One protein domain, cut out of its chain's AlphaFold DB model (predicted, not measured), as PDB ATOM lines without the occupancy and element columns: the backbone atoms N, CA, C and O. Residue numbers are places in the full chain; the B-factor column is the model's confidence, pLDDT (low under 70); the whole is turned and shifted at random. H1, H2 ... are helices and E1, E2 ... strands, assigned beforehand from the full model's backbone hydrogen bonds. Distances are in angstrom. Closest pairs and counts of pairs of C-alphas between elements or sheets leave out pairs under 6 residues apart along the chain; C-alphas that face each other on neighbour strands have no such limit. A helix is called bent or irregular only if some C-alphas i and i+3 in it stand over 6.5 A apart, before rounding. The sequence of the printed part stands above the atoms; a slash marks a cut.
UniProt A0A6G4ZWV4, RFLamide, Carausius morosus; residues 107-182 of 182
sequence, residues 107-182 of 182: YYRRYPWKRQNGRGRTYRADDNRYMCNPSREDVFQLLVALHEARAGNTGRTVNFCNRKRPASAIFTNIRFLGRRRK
ATOM      1  N   TYR A 107     122.234 153.178  83.176       59.03
ATOM      2  CA  TYR A 107     121.731 154.444  83.751       59.03
ATOM      3  C   TYR A 107     122.820 155.540  83.849       59.03
ATOM      4  O   TYR A 107     122.568 156.722  83.627       59.03
ATOM      5  N   TYR A 108     124.084 155.149  84.034       56.12
ATOM      6  CA  TYR A 108     125.230 156.066  84.151       56.12
ATOM      7  C   TYR A 108     125.782 156.600  82.811       56.12
ATOM      8  O   TYR A 108     126.827 157.257  82.792       56.12
ATOM      9  N   ARG A 109     125.147 156.308  81.664       59.88
ATOM     10  CA  ARG A 109     125.540 156.865  80.345       59.88
ATOM     11  C   ARG A 109     124.715 158.084  79.923       59.88
ATOM     12  O   ARG A 109     125.087 158.734  78.956       59.88
ATOM     13  N   ARG A 110     123.633 158.409  80.639       67.62
ATOM     14  CA  ARG A 110     122.673 159.455  80.242       67.62
ATOM     15  C   ARG A 110     123.158 160.889  80.493       67.62
ATOM     16  O   ARG A 110     122.651 161.810  79.870       67.62
ATOM     17  N   TYR A 111     124.153 161.075  81.363       65.44
ATOM     18  CA  TYR A 111     124.648 162.399  81.748       65.44
ATOM     19  C   TYR A 111     126.180 162.448  81.708       65.44
ATOM     20  O   TYR A 111     126.835 162.078  82.686       65.44
ATOM     21  N   PRO A 112     126.770 162.890  80.582       64.75
ATOM     22  CA  PRO A 112     128.219 163.019  80.425       64.75
ATOM     23  C   PRO A 112     128.868 163.948  81.462       64.75
ATOM     24  O   PRO A 112     129.953 163.646  81.951       64.75
ATOM     25  N   TRP A 113     128.173 165.018  81.870       64.56
ATOM     26  CA  TRP A 113     128.656 165.994  82.858       64.56
ATOM     27  C   TRP A 113     128.891 165.384  84.250       64.56
ATOM     28  O   TRP A 113     129.813 165.773  84.959       64.56
ATOM     29  N   LYS A 114     128.140 164.335  84.616       61.81
ATOM     30  CA  LYS A 114     128.274 163.648  85.913       61.81
ATOM     31  C   LYS A 114     129.559 162.805  86.032       61.81
ATOM     32  O   LYS A 114     129.813 162.221  87.079       61.81
ATOM     33  N   ARG A 115     130.369 162.718  84.965       61.16
ATOM     34  CA  ARG A 115     131.657 161.996  84.920       61.16
ATOM     35  C   ARG A 115     132.870 162.877  85.223       61.16
ATOM     36  O   ARG A 115     133.966 162.346  85.371       61.16
ATOM     37  N   GLN A 116     132.700 164.195  85.311       60.16
ATOM     38  CA  GLN A 116     133.827 165.112  85.510       60.16
ATOM     39  C   GLN A 116     134.375 165.079  86.947       60.16
ATOM     40  O   GLN A 116     135.578 165.220  87.137       60.16
ATOM     41  N   ASN A 117     133.551 164.733  87.941       56.81
ATOM     42  CA  ASN A 117     133.978 164.691  89.347       56.81
ATOM     43  C   ASN A 117     134.867 163.477  89.692       56.81
ATOM     44  O   ASN A 117     135.433 163.423  90.778       56.81
ATOM     45  N   GLY A 118     135.007 162.504  88.782       55.91
ATOM     46  CA  GLY A 118     135.895 161.348  88.958       55.91
ATOM     47  C   GLY A 118     137.320 161.557  88.430       55.91
ATOM     48  O   GLY A 118     138.202 160.775  88.762       55.91
ATOM     49  N   ARG A 119     137.563 162.603  87.625       53.97
ATOM     50  CA  ARG A 119     138.890 162.908  87.050       53.97
ATOM     51  C   ARG A 119     139.729 163.869  87.902       53.97
ATOM     52  O   ARG A 119     140.856 164.178  87.542       53.97
ATOM     53  N   GLY A 120     139.215 164.310  89.051       49.06
ATOM     54  CA  GLY A 120     139.927 165.226  89.948       49.06
ATOM     55  C   GLY A 120     141.131 164.616  90.678       49.06
ATOM     56  O   GLY A 120     141.920 165.362  91.241       49.06
ATOM     57  N   ARG A 121     141.306 163.284  90.670       50.12
ATOM     58  CA  ARG A 121     142.478 162.635  91.294       50.12
ATOM     59  C   ARG A 121     143.682 162.482  90.364       50.12
ATOM     60  O   ARG A 121     144.791 162.347  90.857       50.12
ATOM     61  N   THR A 122     143.501 162.536  89.045       50.78
ATOM     62  CA  THR A 122     144.623 162.409  88.097       50.78
ATOM     63  C   THR A 122     145.382 163.717  87.896       50.78
ATOM     64  O   THR A 122     146.547 163.677  87.537       50.78
ATOM     65  N   TYR A 123     144.762 164.869  88.172       45.66
ATOM     66  CA  TYR A 123     145.428 166.170  88.024       45.66
ATOM     67  C   TYR A 123     146.418 166.481  89.160       45.66
ATOM     68  O   TYR A 123     147.321 167.279  88.965       45.66
ATOM     69  N   ARG A 124     146.284 165.831  90.329       44.88
ATOM     70  CA  ARG A 124     147.292 165.886  91.406       44.88
ATOM     71  C   ARG A 124     148.431 164.877  91.241       44.88
ATOM     72  O   ARG A 124     149.482 165.075  91.819       44.88
ATOM     73  N   ALA A 125     148.237 163.821  90.451       44.19
ATOM     74  CA  ALA A 125     149.309 162.874  90.139       44.19
ATOM     75  C   ALA A 125     150.314 163.452  89.120       44.19
ATOM     76  O   ALA A 125     151.468 163.042  89.097       44.19
ATOM     77  N   ASP A 126     149.892 164.428  88.307       45.50
ATOM     78  CA  ASP A 126     150.798 165.212  87.450       45.50
ATOM     79  C   ASP A 126     151.626 166.233  88.257       45.50
ATOM     80  O   ASP A 126     152.718 166.610  87.844       45.50
ATOM     81  N   ASP A 127     151.160 166.607  89.454       49.56
ATOM     82  CA  ASP A 127     151.904 167.396  90.449       49.56
ATOM     83  C   ASP A 127     152.957 166.565  91.213       49.56
ATOM     84  O   ASP A 127     153.543 167.059  92.171       49.56
ATOM     85  N   ASN A 128     153.216 165.325  90.790       51.28
ATOM     86  CA  ASN A 128     154.349 164.483  91.205       51.28
ATOM     87  C   ASN A 128     155.246 164.136  89.996       51.28
ATOM     88  O   ASN A 128     156.103 163.258  90.065       51.28
ATOM     89  N   ARG A 129     155.005 164.789  88.847       57.75
ATOM     90  CA  ARG A 129     155.538 164.420  87.531       57.75
ATOM     91  C   ARG A 129     156.100 165.649  86.814       57.75
ATOM     92  O   ARG A 129     155.656 166.025  85.731       57.75
ATOM     93  N   TYR A 130     157.070 166.322  87.433       62.78
ATOM     94  CA  TYR A 130     157.615 167.565  86.880       62.78
ATOM     95  C   TYR A 130     158.639 167.294  85.793       62.78
ATOM     96  O   TYR A 130     159.691 166.698  86.015       62.78
ATOM     97  N   MET A 131     158.332 167.806  84.606       70.25
ATOM     98  CA  MET A 131     159.293 167.996  83.532       70.25
ATOM     99  C   MET A 131     160.018 169.319  83.776       70.25
ATOM    100  O   MET A 131     159.423 170.390  83.647       70.25
ATOM    101  N   CYS A 132     161.293 169.251  84.138       74.25
ATOM    102  CA  CYS A 132     162.132 170.423  84.352       74.25
ATOM    103  C   CYS A 132     163.438 170.301  83.566       74.25
ATOM    104  O   CYS A 132     163.915 169.198  83.291       74.25
ATOM    105  N   ASN A 133     164.013 171.445  83.195       79.62
ATOM    106  CA  ASN A 133     165.372 171.496  82.677       79.62
ATOM    107  C   ASN A 133     166.305 171.876  83.836       79.62
ATOM    108  O   ASN A 133     166.232 173.024  84.287       79.62
ATOM    109  N   PRO A 134     167.100 170.940  84.380       83.31
ATOM    110  CA  PRO A 134     168.013 171.259  85.466       83.31
ATOM    111  C   PRO A 134     169.124 172.201  84.984       83.31
ATOM    112  O   PRO A 134     169.638 172.065  83.872       83.31
ATOM    113  N   SER A 135     169.508 173.154  85.835       84.75
ATOM    114  CA  SER A 135     170.676 174.001  85.576       84.75
ATOM    115  C   SER A 135     171.972 173.193  85.710       84.75
ATOM    116  O   SER A 135     172.002 172.111  86.306       84.75
ATOM    117  N   ARG A 136     173.075 173.725  85.177       82.44
ATOM    118  CA  ARG A 136     174.404 173.115  85.330       82.44
ATOM    119  C   ARG A 136     174.785 173.000  86.809       82.44
ATOM    120  O   ARG A 136     175.335 171.985  87.237       82.44
ATOM    121  N   GLU A 137     174.479 174.036  87.577       87.06
ATOM    122  CA  GLU A 137     174.762 174.133  89.003       87.06
ATOM    123  C   GLU A 137     173.955 173.101  89.800       87.06
ATOM    124  O   GLU A 137     174.513 172.446  90.680       87.06
ATOM    125  N   ASP A 138     172.681 172.891  89.452       86.44
ATOM    126  CA  ASP A 138     171.813 171.900  90.100       86.44
ATOM    127  C   ASP A 138     172.321 170.473  89.854       86.44
ATOM    128  O   ASP A 138     172.341 169.647  90.771       86.44
ATOM    129  N   VAL A 139     172.784 170.179  88.632       84.62
ATOM    130  CA  VAL A 139     173.391 168.880  88.297       84.62
ATOM    131  C   VAL A 139     174.682 168.671  89.082       84.62
ATOM    132  O   VAL A 139     174.895 167.596  89.642       84.62
ATOM    133  N   PHE A 140     175.534 169.692  89.175       87.56
ATOM    134  CA  PHE A 140     176.774 169.597  89.941       87.56
ATOM    135  C   PHE A 140     176.510 169.366  91.437       87.56
ATOM    136  O   PHE A 140     177.091 168.460  92.037       87.56
ATOM    137  N   GLN A 141     175.595 170.131  92.039       88.88
ATOM    138  CA  GLN A 141     175.217 169.957  93.443       88.88
ATOM    139  C   GLN A 141     174.628 168.569  93.712       88.88
ATOM    140  O   GLN A 141     174.939 167.963  94.739       88.88
ATOM    141  N   LEU A 142     173.818 168.051  92.784       87.31
ATOM    142  CA  LEU A 142     173.281 166.699  92.863       87.31
ATOM    143  C   LEU A 142     174.397 165.646  92.833       87.31
ATOM    144  O   LEU A 142     174.405 164.758  93.683       87.31
ATOM    145  N   LEU A 143     175.354 165.748  91.904       86.81
ATOM    146  CA  LEU A 143     176.471 164.801  91.792       86.81
ATOM    147  C   LEU A 143     177.327 164.761  93.065       86.81
ATOM    148  O   LEU A 143     177.661 163.680  93.551       86.81
ATOM    149  N   VAL A 144     177.626 165.925  93.647       90.38
ATOM    150  CA  VAL A 144     178.363 166.014  94.918       90.38
ATOM    151  C   VAL A 144     177.571 165.366  96.055       90.38
ATOM    152  O   VAL A 144     178.115 164.571  96.821       90.38
ATOM    153  N   ALA A 145     176.273 165.655  96.156       89.31
ATOM    154  CA  ALA A 145     175.442 165.071  97.203       89.31
ATOM    155  C   ALA A 145     175.266 163.552  97.044       89.31
ATOM    156  O   ALA A 145     175.184 162.843  98.043       89.31
ATOM    157  N   LEU A 146     175.267 163.033  95.814       86.38
ATOM    158  CA  LEU A 146     175.259 161.593  95.547       86.38
ATOM    159  C   LEU A 146     176.560 160.918  95.979       86.38
ATOM    160  O   LEU A 146     176.522 159.834  96.562       86.38
ATOM    161  N   HIS A 147     177.702 161.554  95.720       87.06
ATOM    162  CA  HIS A 147     178.992 161.058  96.189       87.06
ATOM    163  C   HIS A 147     179.015 160.940  97.722       87.06
ATOM    164  O   HIS A 147     179.404 159.908  98.269       87.06
ATOM    165  N   GLU A 148     178.503 161.949  98.426       88.25
ATOM    166  CA  GLU A 148     178.388 161.916  99.887       88.25
ATOM    167  C   GLU A 148     177.359 160.900 100.394       88.25
ATOM    168  O   GLU A 148     177.603 160.226 101.396       88.25
ATOM    169  N   ALA A 149     176.236 160.734  99.693       86.62
ATOM    170  CA  ALA A 149     175.249 159.712 100.021       86.62
ATOM    171  C   ALA A 149     175.842 158.300  99.884       86.62
ATOM    172  O   ALA A 149     175.588 157.449 100.736       86.62
ATOM    173  N   ARG A 150     176.697 158.066  98.876       83.88
ATOM    174  CA  ARG A 150     177.453 156.811  98.720       83.88
ATOM    175  C   ARG A 150     178.483 156.613  99.838       83.88
ATOM    176  O   ARG A 150     178.704 155.477 100.244       83.88
ATOM    177  N   ALA A 151     179.055 157.691 100.373       88.12
ATOM    178  CA  ALA A 151     179.912 157.660 101.561       88.12
ATOM    179  C   ALA A 151     179.136 157.480 102.888       88.12
ATOM    180  O   ALA A 151     179.754 157.376 103.946       88.12
ATOM    181  N   GLY A 152     177.796 157.423 102.848       85.19
ATOM    182  CA  GLY A 152     176.927 157.154 104.000       85.19
ATOM    183  C   GLY A 152     176.144 158.362 104.526       85.19
ATOM    184  O   GLY A 152     175.352 158.211 105.454       85.19
ATOM    185  N   ASN A 153     176.304 159.552 103.943       82.69
ATOM    186  CA  ASN A 153     175.576 160.755 104.357       82.69
ATOM    187  C   ASN A 153     174.290 160.954 103.531       82.69
ATOM    188  O   ASN A 153     174.209 161.822 102.663       82.69
ATOM    189  N   THR A 154     173.268 160.132 103.783       80.25
ATOM    190  CA  THR A 154     172.001 160.141 103.020       80.25
ATOM    191  C   THR A 154     171.049 161.284 103.391       80.25
ATOM    192  O   THR A 154     170.104 161.561 102.655       80.25
ATOM    193  N   GLY A 155     171.298 161.981 104.505       78.75
ATOM    194  CA  GLY A 155     170.450 163.073 104.999       78.75
ATOM    195  C   GLY A 155     170.623 164.406 104.263       78.75
ATOM    196  O   GLY A 155     169.877 165.352 104.523       78.75
ATOM    197  N   ARG A 156     171.599 164.521 103.354       83.75
ATOM    198  CA  ARG A 156     171.846 165.761 102.615       83.75
ATOM    199  C   ARG A 156     170.770 165.979 101.549       83.75
ATOM    200  O   ARG A 156     170.679 165.251 100.560       83.75
ATOM    201  N   THR A 157     169.971 167.024 101.739       86.06
ATOM    202  CA  THR A 157     168.980 167.476 100.757       86.06
ATOM    203  C   THR A 157     169.587 168.486  99.791       86.06
ATOM    204  O   THR A 157     170.278 169.409 100.225       86.06
ATOM    205  N   VAL A 158     169.279 168.356  98.504       87.94
ATOM    206  CA  VAL A 158     169.677 169.292  97.444       87.94
ATOM    207  C   VAL A 158     168.451 169.930  96.802       87.94
ATOM    208  O   VAL A 158     167.365 169.348  96.794       87.94
ATOM    209  N   ASN A 159     168.625 171.146  96.283       86.88
ATOM    210  CA  ASN A 159     167.626 171.788  95.439       86.88
ATOM    211  C   ASN A 159     167.812 171.270  94.013       86.88
ATOM    212  O   ASN A 159     168.790 171.622  93.366       86.88
ATOM    213  N   PHE A 160     166.890 170.450  93.525       84.12
ATOM    214  CA  PHE A 160     166.874 170.014  92.133       84.12
ATOM    215  C   PHE A 160     165.573 170.492  91.498       84.12
ATOM    216  O   PHE A 160     164.490 170.192  92.007       84.12
ATOM    217  N   CYS A 161     165.667 171.290  90.432       79.56
ATOM    218  CA  CYS A 161     164.498 171.858  89.756       79.56
ATOM    219  C   CYS A 161     163.521 172.584  90.703       79.56
ATOM    220  O   CYS A 161     162.317 172.318  90.709       79.56
ATOM    221  N   ASN A 162     164.039 173.504  91.525       80.06
ATOM    222  CA  ASN A 162     163.280 174.283  92.517       80.06
ATOM    223  C   ASN A 162     162.593 173.459  93.625       80.06
ATOM    224  O   ASN A 162     161.707 173.971  94.313       80.06
ATOM    225  N   ARG A 163     163.001 172.203  93.837       78.56
ATOM    226  CA  ARG A 163     162.485 171.345  94.912       78.56
ATOM    227  C   ARG A 163     163.608 170.806  95.776       78.56
ATOM    228  O   ARG A 163     164.632 170.365  95.270       78.56
ATOM    229  N   LYS A 164     163.384 170.809  97.090       84.56
ATOM    230  CA  LYS A 164     164.287 170.200  98.069       84.56
ATOM    231  C   LYS A 164     164.002 168.711  98.149       84.56
ATOM    232  O   LYS A 164     162.898 168.338  98.539       84.56
ATOM    233  N   ARG A 165     164.982 167.879  97.802       78.75
ATOM    234  CA  ARG A 165     164.885 166.416  97.908       78.75
ATOM    235  C   ARG A 165     166.182 165.815  98.446       78.75
ATOM    236  O   ARG A 165     167.250 166.382  98.205       78.75
ATOM    237  N   PRO A 166     166.120 164.694  99.184       84.75
ATOM    238  CA  PRO A 166     167.319 163.955  99.555       84.75
ATOM    239  C   PRO A 166     167.974 163.366  98.303       84.75
ATOM    240  O   PRO A 166     167.284 162.886  97.401       84.75
ATOM    241  N   ALA A 167     169.307 163.389  98.246       83.06
ATOM    242  CA  ALA A 167     170.050 162.923  97.074       83.06
ATOM    243  C   ALA A 167     169.766 161.448  96.724       83.06
ATOM    244  O   ALA A 167     169.756 161.086  95.549       83.06
ATOM    245  N   SER A 168     169.468 160.609  97.723       76.81
ATOM    246  CA  SER A 168     169.158 159.185  97.538       76.81
ATOM    247  C   SER A 168     167.864 158.921  96.761       76.81
ATOM    248  O   SER A 168     167.811 157.954  96.009       76.81
ATOM    249  N   ALA A 169     166.845 159.774  96.900       73.31
ATOM    250  CA  ALA A 169     165.540 159.591  96.250       73.31
ATOM    251  C   ALA A 169     165.504 160.106  94.800       73.31
ATOM    252  O   ALA A 169     164.580 159.813  94.046       73.31
ATOM    253  N   ILE A 170     166.497 160.907  94.399       70.81
ATOM    254  CA  ILE A 170     166.538 161.520  93.068       70.81
ATOM    255  C   ILE A 170     167.040 160.510  92.015       70.81
ATOM    256  O   ILE A 170     166.554 160.511  90.887       70.81
ATOM    257  N   PHE A 171     167.979 159.615  92.361       63.84
ATOM    258  CA  PHE A 171     168.623 158.716  91.387       63.84
ATOM    259  C   PHE A 171     167.690 157.638  90.818       63.84
ATOM    260  O   PHE A 171     167.847 157.240  89.667       63.84
ATOM    261  N   THR A 172     166.700 157.181  91.582       61.50
ATOM    262  CA  THR A 172     165.755 156.151  91.118       61.50
ATOM    263  C   THR A 172     164.780 156.666  90.068       61.50
ATOM    264  O   THR A 172     164.143 155.876  89.377       61.50
ATOM    265  N   ASN A 173     164.706 157.986  89.910       62.25
ATOM    266  CA  ASN A 173     163.534 158.615  89.344       62.25
ATOM    267  C   ASN A 173     163.816 159.498  88.122       62.25
ATOM    268  O   ASN A 173     162.862 159.884  87.460       62.25
ATOM    269  N   ILE A 174     165.081 159.759  87.762       71.31
ATOM    270  CA  ILE A 174     165.480 160.564  86.591       71.31
ATOM    271  C   ILE A 174     165.385 159.749  85.285       71.31
ATOM    272  O   ILE A 174     166.126 158.790  85.083       71.31
ATOM    273  N   ARG A 175     164.555 160.185  84.329       72.56
ATOM    274  CA  ARG A 175     164.542 159.698  82.936       72.56
ATOM    275  C   ARG A 175     164.939 160.810  81.971       72.56
ATOM    276  O   ARG A 175     164.406 161.915  82.025       72.56
ATOM    277  N   PHE A 176     165.854 160.502  81.060       67.06
ATOM    278  CA  PHE A 176     166.291 161.416  80.009       67.06
ATOM    279  C   PHE A 176     165.241 161.462  78.889       67.06
ATOM    280  O   PHE A 176     165.051 160.485  78.169       67.06
ATOM    281  N   LEU A 177     164.553 162.594  78.738       65.06
ATOM    282  CA  LEU A 177     163.510 162.797  77.725       65.06
ATOM    283  C   LEU A 177     164.050 163.335  76.384       65.06
ATOM    284  O   LEU A 177     163.275 163.563  75.457       65.06
ATOM    285  N   GLY A 178     165.368 163.512  76.253       67.56
ATOM    286  CA  GLY A 178     166.000 164.050  75.047       67.56
ATOM    287  C   GLY A 178     166.237 165.561  75.091       67.56
ATOM    288  O   GLY A 178     165.900 166.248  76.056       67.56
ATOM    289  N   ARG A 179     166.841 166.086  74.017       65.00
ATOM    290  CA  ARG A 179     166.948 167.532  73.772       65.00
ATOM    291  C   ARG A 179     165.694 167.990  73.029       65.00
ATOM    292  O   ARG A 179     165.293 167.335  72.063       65.00
ATOM    293  N   ARG A 180     165.073 169.103  73.437       58.22
ATOM    294  CA  ARG A 180     163.985 169.694  72.641       58.22
ATOM    295  C   ARG A 180     164.562 170.108  71.288       58.22
ATOM    296  O   ARG A 180     165.528 170.864  71.233       58.22
ATOM    297  N   ARG A 181     163.984 169.604  70.193       58.84
ATOM    298  CA  ARG A 181     164.227 170.193  68.873       58.84
ATOM    299  C   ARG A 181     163.593 171.586  68.876       58.84
ATOM    300  O   ARG A 181     162.407 171.693  69.185       58.84
ATOM    301  N   LYS A 182     164.404 172.611  68.612       55.97
ATOM    302  CA  LYS A 182     163.920 173.947  68.251       55.97
ATOM    303  C   LYS A 182     163.273 173.911  66.874       55.97
ATOM    304  O   LYS A 182     163.776 173.142  66.023       55.97
TER     305      LYS A 182
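Overview. This is residues 107 to 182 of the 182 residues of the protein "RFLamide" of Carausius morosus (UniProt A0A6G4ZWV4). A thin arm, residues 107 to 129, holds the two short helices H1 and H2 and sticks out from a small body. In the body the longest helix, H3, packs beside the strand hairpin E1 and E2, the short helix H4 packs on H3, and a last stretch with the short strand E3 runs on to residue 182. The printed part has 76 residues with four named helices and three named strands, in the order H1 H2 H3 E1 E2 H4 E3; the sheet, E1 - E2, is antiparallel, and the class is mixed, helices and strands. The whole is extended, with a radius of gyration of the C-alphas of 19.0 A, and spans 61 by 36 by 18 A, the arm making much of the length.

Arrangement. Residues 107 to 129 stand free; of these 112 to 118 belong to H1 and 122 to 128 to H2, and these two helices are apart. H3, residues 136 to 150, is apart from both. H3 and E1, residues 157 to 160, have 8 pairs of C-alphas within 8 A, the closest being those of Asp 138 and Phe 160, 5.7 A apart. E1 and E2, residues 163 to 166, form a hairpin, antiparallel with 140 degrees between their directions; N 158 and O 165, 2.8 A apart, and N 160 and O 163, 2.9 A apart, are within hydrogen-bond range. H3 and E2 are near each other, with 5 pairs of C-alphas within 10 A. H4, residues 167 to 170, touches H3, the closest C-alphas being those of Leu 146 and Ala 167, 5.6 A apart. E3, residues 174 to 176, pairs with no named strand, meets H4 only through their link and is apart from H3, E1 and E2. In H3 every O i to N i+4 pair is within hydrogen-bond range; H1 has 0 of 3 such pairs but 2 of 4 O i to N i+3 pairs, H2 has 0 of 3 but 3 of 4, and H4 is too short for an O i to N i+4 pair.

Along the chain. H1 begins at C-alpha 112, (128.219, 163.019, 80.425), and is 11.6 A long; it is irregular, but only just, with C-alphas 114 and 117 6.7 A apart. H2 is 10.4 A long. H3 runs 21.3 A from C-alpha 136 at (174.404, 173.115, 85.330). E1 measures 9.2 A, E2 10.0 A, H4 5.5 A and E3 6.7 A, ending at C-alpha 176, (166.291, 161.416, 80.009).

Size, cuts and confidence. The C-alphas farthest apart are those of Arg 110 and Ala 151, 61.1 A. The body without the free stretch has 53 residues and spans 41 by 18 by 16 A. The printed part has no cut and no long link, and residue 182 is the chain's last. The mean pLDDT of the printed part is 71.5; residues 107 to 130, 171 to 173 and 176 to 182 are under 70.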